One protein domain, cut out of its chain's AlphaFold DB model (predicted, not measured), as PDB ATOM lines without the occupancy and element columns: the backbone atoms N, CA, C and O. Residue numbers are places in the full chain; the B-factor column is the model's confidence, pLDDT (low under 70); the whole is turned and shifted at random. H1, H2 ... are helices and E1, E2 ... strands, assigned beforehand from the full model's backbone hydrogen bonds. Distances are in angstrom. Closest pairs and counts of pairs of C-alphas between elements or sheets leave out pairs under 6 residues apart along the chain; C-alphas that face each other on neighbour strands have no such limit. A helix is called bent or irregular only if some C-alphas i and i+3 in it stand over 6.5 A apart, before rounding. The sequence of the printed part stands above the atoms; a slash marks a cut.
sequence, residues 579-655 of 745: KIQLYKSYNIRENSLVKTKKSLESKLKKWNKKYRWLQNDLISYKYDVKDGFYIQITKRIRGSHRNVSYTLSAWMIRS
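This is residues 579 to 655 of the 745 residues of the protein "DUF2235 domain-containing protein" of Sulfurimonas sp. GYSZ_1 (UniProt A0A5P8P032). A long helix, H1, lies along one face of a narrow, twisted sheet of three strands, in two layers that make a rod. The long hairpin of E2 and E3 reaches one end of the rod with its turn, while residues 612 to 627 lead from the helix back to edge strand E2. The 77 printed residues, mixed in class, run E1, H1, E2, E3, with sheet order E1, E3, E2, all antiparallel. The whole is only just compact, close to loose, with a radius of gyration of the C-alphas of 13.8 A and spans of 46 by 21 by 14 A.

Begin at E1, residues 579 to 589, which bends by 54 degrees at residue 582. H1, residues 590 to 611, is on the sheet at a height of 9.5 A. Its closest C-alphas to E3, residues 643 to 655, are Glu 590 and Ser 645, 6.5 A apart. H1 lies over E1 and E3, along the strands, at 18 degrees to E3 on the local plane. With E1, H1 and E2, residues 628 to 638, form a split strand-helix-strand unit, two same-way strands with a helix between, its crossover right-handed. Look for N 585 and O 648 at 2.9 A between E1 and E3, and N 634 and O 647 at 2.9 A between E3 and E2. In H1, 16 of 18 O i to N i+4 pairs are within hydrogen-bond range.

Find C-alpha 579 at (156.187, 168.192, 148.543); E1 runs 27.0 A from there. H1 spans 31.9 A and is irregular, with C-alphas 591 and 594 7.2 A apart. E2 spans 32.3 A. E3 spans 38.5 A, ending at C-alpha 655, (150.437, 172.212, 153.770).

The C-alphas farthest apart, Gln 615 and Ser 640, are 46.3 A apart. The printed part has no cut. The link from H1 to E2 is long, and residues 619 to 620 in it pair, parallel, with residues 629 to 630 of E2. Residues 638 to 642 have pLDDT under 70.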
ATOM      1  N   LYS A 579     155.000 168.948 148.166       89.56
ATOM      2  CA  LYS A 579     156.187 168.192 148.543       89.56
ATOM      3  C   LYS A 579     157.212 168.307 147.432       89.56
ATOM      4  O   LYS A 579     157.052 167.680 146.395       89.56
ATOM      5  N   ILE A 580     158.277 169.051 147.696       89.38
ATOM      6  CA  ILE A 580     159.275 169.412 146.687       89.38
ATOM      7  C   ILE A 580     160.630 168.848 147.079       89.38
ATOM      8  O   ILE A 580     161.096 169.110 148.191       89.38
ATOM      9  N   GLN A 581     161.277 168.074 146.202       89.56
ATOM     10  CA  GLN A 581     162.633 167.594 146.448       89.56
ATOM     11  C   GLN A 581     163.654 168.697 146.147       89.56
ATOM     12  O   GLN A 581     163.922 169.027 144.995       89.56
ATOM     13  N   LEU A 582     164.266 169.227 147.210       89.31
ATOM     14  CA  LEU A 582     165.275 170.291 147.142       89.31
ATOM     15  C   LEU A 582     166.692 169.761 146.928       89.31
ATOM     16  O   LEU A 582     167.564 170.459 146.426       89.31
ATOM     17  N   TYR A 583     166.965 168.546 147.408       89.00
ATOM     18  CA  TYR A 583     168.315 167.995 147.412       89.00
ATOM     19  C   TYR A 583     168.298 166.482 147.249       89.00
ATOM     20  O   TYR A 583     167.480 165.779 147.860       89.00
ATOM     21  N   LYS A 584     169.262 165.971 146.482       88.62
ATOM     22  CA  LYS A 584     169.534 164.542 146.349       88.62
ATOM     23  C   LYS A 584     171.020 164.321 146.109       88.62
ATOM     24  O   LYS A 584     171.599 164.874 145.185       88.62
ATOM     25  N   SER A 585     171.640 163.492 146.937       87.62
ATOM     26  CA  SER A 585     173.050 163.129 146.794       87.62
ATOM     27  C   SER A 585     173.246 161.638 147.017       87.62
ATOM     28  O   SER A 585     172.685 161.050 147.946       87.62
ATOM     29  N   TYR A 586     174.036 161.023 146.140       87.25
ATOM     30  CA  TYR A 586     174.281 159.586 146.103       87.25
ATOM     31  C   TYR A 586     175.684 159.239 146.605       87.25
ATOM     32  O   TYR A 586     176.583 160.074 146.632       87.25
ATOM     33  N   ASN A 587     175.885 157.959 146.927       87.38
ATOM     34  CA  ASN A 587     177.198 157.364 147.192       87.38
ATOM     35  C   ASN A 587     178.003 158.042 148.320       87.38
ATOM     36  O   ASN A 587     179.235 158.007 148.321       87.38
ATOM     37  N   ILE A 588     177.325 158.624 149.313       87.69
ATOM     38  CA  ILE A 588     177.974 159.257 150.465       87.69
ATOM     39  C   ILE A 588     178.614 158.165 151.327       87.69
ATOM     40  O   ILE A 588     177.945 157.211 151.730       87.69
ATOM     41  N   ARG A 589     179.910 158.294 151.623       88.69
ATOM     42  CA  ARG A 589     180.639 157.367 152.504       88.69
ATOM     43  C   ARG A 589     180.235 157.572 153.966       88.69
ATOM     44  O   ARG A 589     179.947 158.694 154.377       88.69
ATOM     45  N   GLU A 590     180.275 156.507 154.763       86.38
ATOM     46  CA  GLU A 590     179.888 156.536 156.185       86.38
ATOM     47  C   GLU A 590     180.632 157.617 156.985       86.38
ATOM     48  O   GLU A 590     180.010 158.415 157.685       86.38
ATOM     49  N   ASN A 591     181.948 157.734 156.783       88.12
ATOM     50  CA  ASN A 591     182.791 158.745 157.430       88.12
ATOM     51  C   ASN A 591     182.440 160.199 157.054       88.12
ATOM     52  O   ASN A 591     182.786 161.127 157.781       88.12
ATOM     53  N   SER A 592     181.753 160.409 155.929       89.25
ATOM     54  CA  SER A 592     181.377 161.730 155.415       89.25
ATOM     55  C   SER A 592     179.931 162.097 155.755       89.25
ATOM     56  O   SER A 592     179.585 163.278 155.754       89.25
ATOM     57  N   LEU A 593     179.090 161.116 156.109       88.88
ATOM     58  CA  LEU A 593     177.649 161.291 156.307       88.88
ATOM     59  C   LEU A 593     177.315 162.372 157.340       88.88
ATOM     60  O   LEU A 593     176.473 163.229 157.079       88.88
ATOM     61  N   VAL A 594     177.986 162.366 158.497       91.00
ATOM     62  CA  VAL A 594     177.731 163.341 159.574       91.00
ATOM     63  C   VAL A 594     178.039 164.770 159.115       91.00
ATOM     64  O   VAL A 594     177.270 165.688 159.406       91.00
ATOM     65  N   LYS A 595     179.134 164.961 158.366       92.38
ATOM     66  CA  LYS A 595     179.533 166.270 157.830       92.38
ATOM     67  C   LYS A 595     178.552 166.744 156.758       92.38
ATOM     68  O   LYS A 595     178.068 167.871 156.843       92.38
ATOM     69  N   THR A 596     178.212 165.882 155.798       89.38
ATOM     70  CA  THR A 596     177.266 166.208 154.718       89.38
ATOM     71  C   THR A 596     175.878 166.531 155.269       89.38
ATOM     72  O   THR A 596     175.280 167.524 154.863       89.38
ATOM     73  N   LYS A 597     175.400 165.764 156.258       93.00
ATOM     74  CA  LYS A 597     174.137 166.015 156.970       93.00
ATOM     75  C   LYS A 597     174.106 167.413 157.600       93.00
ATOM     76  O   LYS A 597     173.191 168.178 157.321       93.00
ATOM     77  N   LYS A 598     175.113 167.764 158.413       92.94
ATOM     78  CA  LYS A 598     175.193 169.088 159.065       92.94
ATOM     79  C   LYS A 598     175.273 170.232 158.051       92.94
ATOM     80  O   LYS A 598     174.662 171.277 158.259       92.94
ATOM     81  N   SER A 599     176.009 170.029 156.956       91.56
ATOM     82  CA  SER A 599     176.092 171.004 155.865       91.56
ATOM     83  C   SER A 599     174.719 171.249 155.232       91.56
ATOM     84  O   SER A 599     174.293 172.396 155.113       91.56
ATOM     85  N   LEU A 600     173.980 170.175 154.923       91.88
ATOM     86  CA  LEU A 600     172.639 170.259 154.346       91.88
ATOM     87  C   LEU A 600     171.645 170.959 155.281       91.88
ATOM     88  O   LEU A 600     170.941 171.864 154.843       91.88
ATOM     89  N   GLU A 601     171.620 170.606 156.570       94.50
ATOM     90  CA  GLU A 601     170.774 171.291 157.561       94.50
ATOM     91  C   GLU A 601     171.079 172.796 157.622       94.50
ATOM     92  O   GLU A 601     170.163 173.620 157.653       94.50
ATOM     93  N   SER A 602     172.363 173.176 157.609       93.06
ATOM     94  CA  SER A 602     172.751 174.588 157.586       93.06
ATOM     95  C   SER A 602     172.337 175.277 156.288       93.06
ATOM     96  O   SER A 602     171.961 176.450 156.344       93.06
ATOM     97  N   LYS A 603     172.433 174.593 155.143       92.50
ATOM     98  CA  LYS A 603     172.025 175.129 153.840       92.50
ATOM     99  C   LYS A 603     170.519 175.394 153.811       92.50
ATOM    100  O   LYS A 603     170.125 176.516 153.511       92.50
ATOM    101  N   LEU A 604     169.699 174.432 154.246       93.38
ATOM    102  CA  LEU A 604     168.236 174.568 154.340       93.38
ATOM    103  C   LEU A 604     167.823 175.781 155.186       93.38
ATOM    104  O   LEU A 604     167.034 176.610 154.738       93.38
ATOM    105  N   LYS A 605     168.413 175.940 156.378       93.81
ATOM    106  CA  LYS A 605     168.115 177.076 157.272       93.81
ATOM    107  C   LYS A 605     168.539 178.420 156.682       93.81
ATOM    108  O   LYS A 605     167.806 179.398 156.783       93.81
ATOM    109  N   LYS A 606     169.723 178.492 156.061       92.44
ATOM    110  CA  LYS A 606     170.195 179.722 155.399       92.44
ATOM    111  C   LYS A 606     169.276 180.110 154.241       92.44
ATOM    112  O   LYS A 606     168.885 181.272 154.149       92.44
ATOM    113  N   TRP A 607     168.900 179.135 153.417       91.06
ATOM    114  CA  TRP A 607     167.998 179.330 152.288       91.06
ATOM    115  C   TRP A 607     166.611 179.796 152.744       91.06
ATOM    116  O   TRP A 607     166.109 180.809 152.255       91.06
ATOM    117  N   ASN A 608     166.025 179.156 153.763       92.50
ATOM    118  CA  ASN A 608     164.726 179.581 154.284       92.50
ATOM    119  C   ASN A 608     164.778 180.949 154.975       92.50
ATOM    120  O   ASN A 608     163.874 181.761 154.806       92.50
ATOM    121  N   LYS A 609     165.863 181.272 155.687       90.81
ATOM    122  CA  LYS A 609     166.060 182.617 156.249       90.81
ATOM    123  C   LYS A 609     166.113 183.690 155.156       90.81
ATOM    124  O   LYS A 609     165.605 184.791 155.369       90.81
ATOM    125  N   LYS A 610     166.727 183.373 154.009       89.50
ATOM    126  CA  LYS A 610     166.837 184.273 152.855       89.50
ATOM    127  C   LYS A 610     165.483 184.482 152.176       89.50
ATOM    128  O   LYS A 610     165.095 185.631 151.986       89.50
ATOM    129  N   TYR A 611     164.764 183.403 151.866       88.50
ATOM    130  CA  TYR A 611     163.582 183.458 150.999       88.50
ATOM    131  C   TYR A 611     162.234 183.348 151.709       88.50
ATOM    132  O   TYR A 611     161.259 183.869 151.184       88.50
ATOM    133  N   ARG A 612     162.172 182.740 152.898       91.62
ATOM    134  CA  ARG A 612     160.941 182.499 153.676       91.62
ATOM    135  C   ARG A 612     159.912 181.653 152.923       91.62
ATOM    136  O   ARG A 612     158.751 182.026 152.793       91.62
ATOM    137  N   TRP A 613     160.348 180.495 152.435       91.06
ATOM    138  CA  TRP A 613     159.450 179.495 151.846       91.06
ATOM    139  C   TRP A 613     158.604 178.767 152.898       91.06
ATOM    140  O   TRP A 613     157.500 178.325 152.595       91.06
ATOM    141  N   LEU A 614     159.104 178.697 154.133       92.06
ATOM    142  CA  LEU A 614     158.428 178.177 155.318       92.06
ATOM    143  C   LEU A 614     158.448 179.227 156.435       92.06
ATOM    144  O   LEU A 614     159.430 179.953 156.610       92.06
ATOM    145  N   GLN A 615     157.389 179.266 157.246       89.94
ATOM    146  CA  GLN A 615     157.309 180.151 158.421       89.94
ATOM    147  C   GLN A 615     158.225 179.708 159.576       89.94
ATOM    148  O   GLN A 615     158.479 180.474 160.504       89.94
ATOM    149  N   ASN A 616     158.717 178.471 159.523       90.44
ATOM    150  CA  ASN A 616     159.582 177.863 160.524       90.44
ATOM    151  C   ASN A 616     160.790 177.180 159.850       90.44
ATOM    152  O   ASN A 616     160.784 176.944 158.646       90.44
ATOM    153  N   ASP A 617     161.806 176.840 160.644       92.06
ATOM    154  CA  ASP A 617     163.009 176.121 160.198       92.06
ATOM    155  C   ASP A 617     163.030 174.663 160.705       92.06
ATOM    156  O   ASP A 617     164.094 174.112 161.020       92.06
ATOM    157  N   LEU A 618     161.852 174.047 160.867       93.88
ATOM    158  CA  LEU A 618     161.718 172.684 161.377       93.88
ATOM    159  C   LEU A 618     162.361 171.695 160.403       93.88
ATOM    160  O   LEU A 618     162.093 171.719 159.205       93.88
ATOM    161  N   ILE A 619     163.187 170.796 160.934       95.38
ATOM    162  CA  ILE A 619     163.790 169.694 160.185       95.38
ATOM    163  C   ILE A 619     163.395 168.389 160.875       95.38
ATOM    164  O   ILE A 619     163.746 168.176 162.037       95.38
ATOM    165  N   SER A 620     162.689 167.514 160.161       94.38
ATOM    166  CA  SER A 620     162.326 166.171 160.612       94.38
ATOM    167  C   SER A 620     163.079 165.100 159.825       94.38
ATOM    168  O   SER A 620     163.330 165.222 158.627       94.38
ATOM    169  N   TYR A 621     163.408 164.011 160.512       91.94
ATOM    170  CA  TYR A 621     163.929 162.773 159.916       91.94
ATOM    171  C   TYR A 621     162.842 161.704 159.760       91.94
ATOM    172  O   TYR A 621     163.113 160.584 159.322       91.94
ATOM    173  N   LYS A 622     161.606 162.043 160.136       88.12
ATOM    174  CA  LYS A 622     160.408 161.225 159.979       88.12
ATOM    175  C   LYS A 622     159.457 161.919 159.009       88.12
ATOM    176  O   LYS A 622     159.412 163.142 158.922       88.12
ATOM    177  N   TYR A 623     158.707 161.122 158.258       84.56
ATOM    178  CA  TYR A 623     157.712 161.632 157.317       84.56
ATOM    179  C   TYR A 623     156.389 161.927 158.040       84.56
ATOM    180  O   TYR A 623     155.382 161.260 157.821       84.56
ATOM    181  N   ASP A 624     156.436 162.867 158.981       84.19
ATOM    182  CA  ASP A 624     155.316 163.300 159.829       84.19
ATOM    183  C   ASP A 624     155.175 164.831 159.908       84.19
ATOM    184  O   ASP A 624     154.213 165.339 160.483       84.19
ATOM    185  N   VAL A 625     156.110 165.569 159.306       86.25
ATOM    186  CA  VAL A 625     156.074 167.029 159.235       86.25
ATOM    187  C   VAL A 625     155.046 167.504 158.206       86.25
ATOM    188  O   VAL A 625     155.027 167.012 157.080       86.25
ATOM    189  N   LYS A 626     154.196 168.460 158.601       82.81
ATOM    190  CA  LYS A 626     153.204 169.102 157.719       82.81
ATOM    191  C   LYS A 626     153.705 170.410 157.102       82.81
ATOM    192  O   LYS A 626     153.447 170.649 155.935       82.81
ATOM    193  N   ASP A 627     154.485 171.187 157.856       90.94
ATOM    194  CA  ASP A 627     155.169 172.394 157.384       90.94
ATOM    195  C   ASP A 627     156.609 172.392 157.896       90.94
ATOM    196  O   ASP A 627     156.861 172.640 159.080       90.94
ATOM    197  N   GLY A 628     157.556 172.069 157.019       94.50
ATOM    198  CA  GLY A 628     158.961 171.949 157.390       94.50
ATOM    199  C   GLY A 628     159.789 171.176 156.371       94.50
ATOM    200  O   GLY A 628     159.314 170.761 155.313       94.50
ATOM    201  N   PHE A 629     161.052 170.950 156.710       96.12
ATOM    202  CA  PHE A 629     161.958 170.138 155.911       96.12
ATOM    203  C   PHE A 629     161.954 168.687 156.385       96.12
ATOM    204  O   PHE A 629     162.090 168.406 157.575       96.12
ATOM    205  N   TYR A 630     161.867 167.754 155.445       95.81
ATOM    206  CA  TYR A 630     162.024 166.327 155.698       95.81
ATOM    207  C   TYR A 630     163.337 165.841 155.089       95.81
ATOM    208  O   TYR A 630     163.569 166.028 153.898       95.81
ATOM    209  N   ILE A 631     164.192 165.200 155.888       95.56
ATOM    210  CA  ILE A 631     165.449 164.607 155.422       95.56
ATOM    211  C   ILE A 631     165.365 163.087 155.533       95.56
ATOM    212  O   ILE A 631     165.218 162.533 156.623       95.56
ATOM    213  N   GLN A 632     165.539 162.400 154.404       94.56
ATOM    214  CA  GLN A 632     165.634 160.944 154.353       94.56
ATOM    215  C   GLN A 632     167.079 160.513 154.130       94.56
ATOM    216  O   GLN A 632     167.771 161.004 153.236       94.56
ATOM    217  N   ILE A 633     167.506 159.535 154.923       93.75
ATOM    218  CA  ILE A 633     168.798 158.870 154.784       93.75
ATOM    219  C   ILE A 633     168.531 157.414 154.419       93.75
ATOM    220  O   ILE A 633     167.928 156.674 155.196       93.75
ATOM    221  N   THR A 634     168.989 156.988 153.247       91.50
ATOM    222  CA  THR A 634     168.846 155.602 152.789       91.50
ATOM    223  C   THR A 634     170.209 154.931 152.746       91.50
ATOM    224  O   THR A 634     171.101 155.367 152.016       91.50
ATOM    225  N   LYS A 635     170.372 153.849 153.512       90.12
ATOM    226  CA  LYS A 635     171.564 152.994 153.468       90.12
ATOM    227  C   LYS A 635     171.486 152.074 152.247       90.12
ATOM    228  O   LYS A 635     170.491 151.382 152.061       90.12
ATOM    229  N   ARG A 636     172.540 152.049 151.433       84.62
ATOM    230  CA  ARG A 636     172.719 151.135 150.297       84.62
ATOM    231  C   ARG A 636     173.912 150.221 150.559       84.62
ATOM    232  O   ARG A 636     175.000 150.690 150.893       84.62
ATOM    233  N   ILE A 637     173.703 148.921 150.382       79.88
ATOM    234  CA  ILE A 637     174.731 147.882 150.503       79.88
ATOM    235  C   ILE A 637     174.924 147.291 149.103       79.88
ATOM    236  O   ILE A 637     173.949 146.851 148.497       79.88
ATOM    237  N   ARG A 638     176.148 147.326 148.562       64.25
ATOM    238  CA  ARG A 638     176.478 146.729 147.253       64.25
ATOM    239  C   ARG A 638     177.490 145.592 147.415       64.25
ATOM    240  O   ARG A 638     178.546 145.796 148.008       64.25
ATOM    241  N   GLY A 639     177.187 144.439 146.811       61.91
ATOM    242  CA  GLY A 639     178.069 143.267 146.751       61.91
ATOM    243  C   GLY A 639     178.129 142.439 148.041       61.91
ATOM    244  O   GLY A 639     177.483 142.758 149.036       61.91
ATOM    245  N   SER A 640     178.920 141.362 148.013       57.66
ATOM    246  CA  SER A 640     179.051 140.393 149.112       57.66
ATOM    247  C   SER A 640     179.965 140.852 150.257       57.66
ATOM    248  O   SER A 640     179.994 140.195 151.293       57.66
ATOM    249  N   HIS A 641     180.676 141.985 150.135       53.22
ATOM    250  CA  HIS A 641     181.576 142.491 151.182       53.22
ATOM    251  C   HIS A 641     181.561 144.039 151.308       53.22
ATOM    252  O   HIS A 641     182.031 144.761 150.434       53.22
ATOM    253  N   ARG A 642     181.049 144.531 152.450       59.78
ATOM    254  CA  ARG A 642     181.353 145.796 153.180       59.78
ATOM    255  C   ARG A 642     181.302 147.183 152.501       59.78
ATOM    256  O   ARG A 642     181.505 148.163 153.213       59.78
ATOM    257  N   ASN A 643     180.950 147.343 151.226       71.00
ATOM    258  CA  ASN A 643     180.776 148.688 150.649       71.00
ATOM    259  C   ASN A 643     179.400 149.291 150.989       71.00
ATOM    260  O   ASN A 643     178.429 149.182 150.232       71.00
ATOM    261  N   VAL A 644     179.332 149.931 152.161       81.81
ATOM    262  CA  VAL A 644     178.182 150.717 152.620       81.81
ATOM    263  C   VAL A 644     178.273 152.134 152.061       81.81
ATOM    264  O   VAL A 644     179.268 152.834 152.244       81.81
ATOM    265  N   SER A 645     177.201 152.577 151.415       87.81
ATOM    266  CA  SER A 645     177.033 153.967 150.997       87.81
ATOM    267  C   SER A 645     175.664 154.487 151.409       87.81
ATOM    268  O   SER A 645     174.739 153.716 151.674       87.81
ATOM    269  N   TYR A 646     175.528 155.803 151.468       91.06
ATOM    270  CA  TYR A 646     174.299 156.473 151.858       91.06
ATOM    271  C   TYR A 646     173.802 157.356 150.719       91.06
ATOM    272  O   TYR A 646     174.579 157.958 149.979       91.06
ATOM    273  N   THR A 647     172.485 157.414 150.576       90.38
ATOM    274  CA  THR A 647     171.794 158.432 149.785       90.38
ATOM    275  C   THR A 647     171.125 159.392 150.755       90.38
ATOM    276  O   THR A 647     170.456 158.945 151.690       90.38
ATOM    277  N   LEU A 648     171.338 160.686 150.548       92.06
ATOM    278  CA  LEU A 648     170.734 161.754 151.335       92.06
ATOM    279  C   LEU A 648     169.799 162.549 150.432       92.06
ATOM    280  O   LEU A 648     170.228 163.051 149.394       92.06
ATOM    281  N   SER A 649     168.548 162.678 150.853       91.75
ATOM    282  CA  SER A 649     167.528 163.444 150.146       91.75
ATOM    283  C   SER A 649     166.841 164.400 151.113       91.75
ATOM    284  O   SER A 649     166.586 164.018 152.259       91.75
ATOM    285  N   ALA A 650     166.526 165.615 150.665       93.31
ATOM    286  CA  ALA A 650     165.728 166.565 151.436       93.31
ATOM    287  C   ALA A 650     164.535 167.072 150.629       93.31
ATOM    288  O   ALA A 650     164.667 167.373 149.441       93.31
ATOM    289  N   TRP A 651     163.398 167.194 151.310       93.00
ATOM    290  CA  TRP A 651     162.164 167.751 150.778       93.00
ATOM    291  C   TRP A 651     161.706 168.935 151.612       93.00
ATOM    292  O   TRP A 651     161.856 168.931 152.835       93.00
ATOM    293  N   MET A 652     161.095 169.907 150.949       93.94
ATOM    294  CA  MET A 652     160.247 170.909 151.578       93.94
ATOM    295  C   MET A 652     158.804 170.417 151.530       93.94
ATOM    296  O   MET A 652     158.310 170.087 150.452       93.94
ATOM    297  N   ILE A 653     158.159 170.344 152.691       93.50
ATOM    298  CA  ILE A 653     156.742 170.006 152.822       93.50
ATOM    299  C   ILE A 653     156.004 171.267 153.250       93.50
ATOM    300  O   ILE A 653     156.399 171.887 154.242       93.50
ATOM    301  N   ARG A 654     154.965 171.639 152.502       92.06
ATOM    302  CA  ARG A 654     154.074 172.754 152.835       92.06
ATOM    303  C   ARG A 654     152.638 172.286 152.732       92.06
ATOM    304  O   ARG A 654     152.266 171.685 151.727       92.06
ATOM    305  N   SER A 655     151.847 172.567 153.750       88.81
ATOM    306  CA  SER A 655     150.437 172.212 153.770       88.81
ATOM    307  C   SER A 655     149.562 173.366 153.296       88.81
ATOM    308  O   SER A 655     149.833 174.530 153.589       88.81
TER     309      SER A 655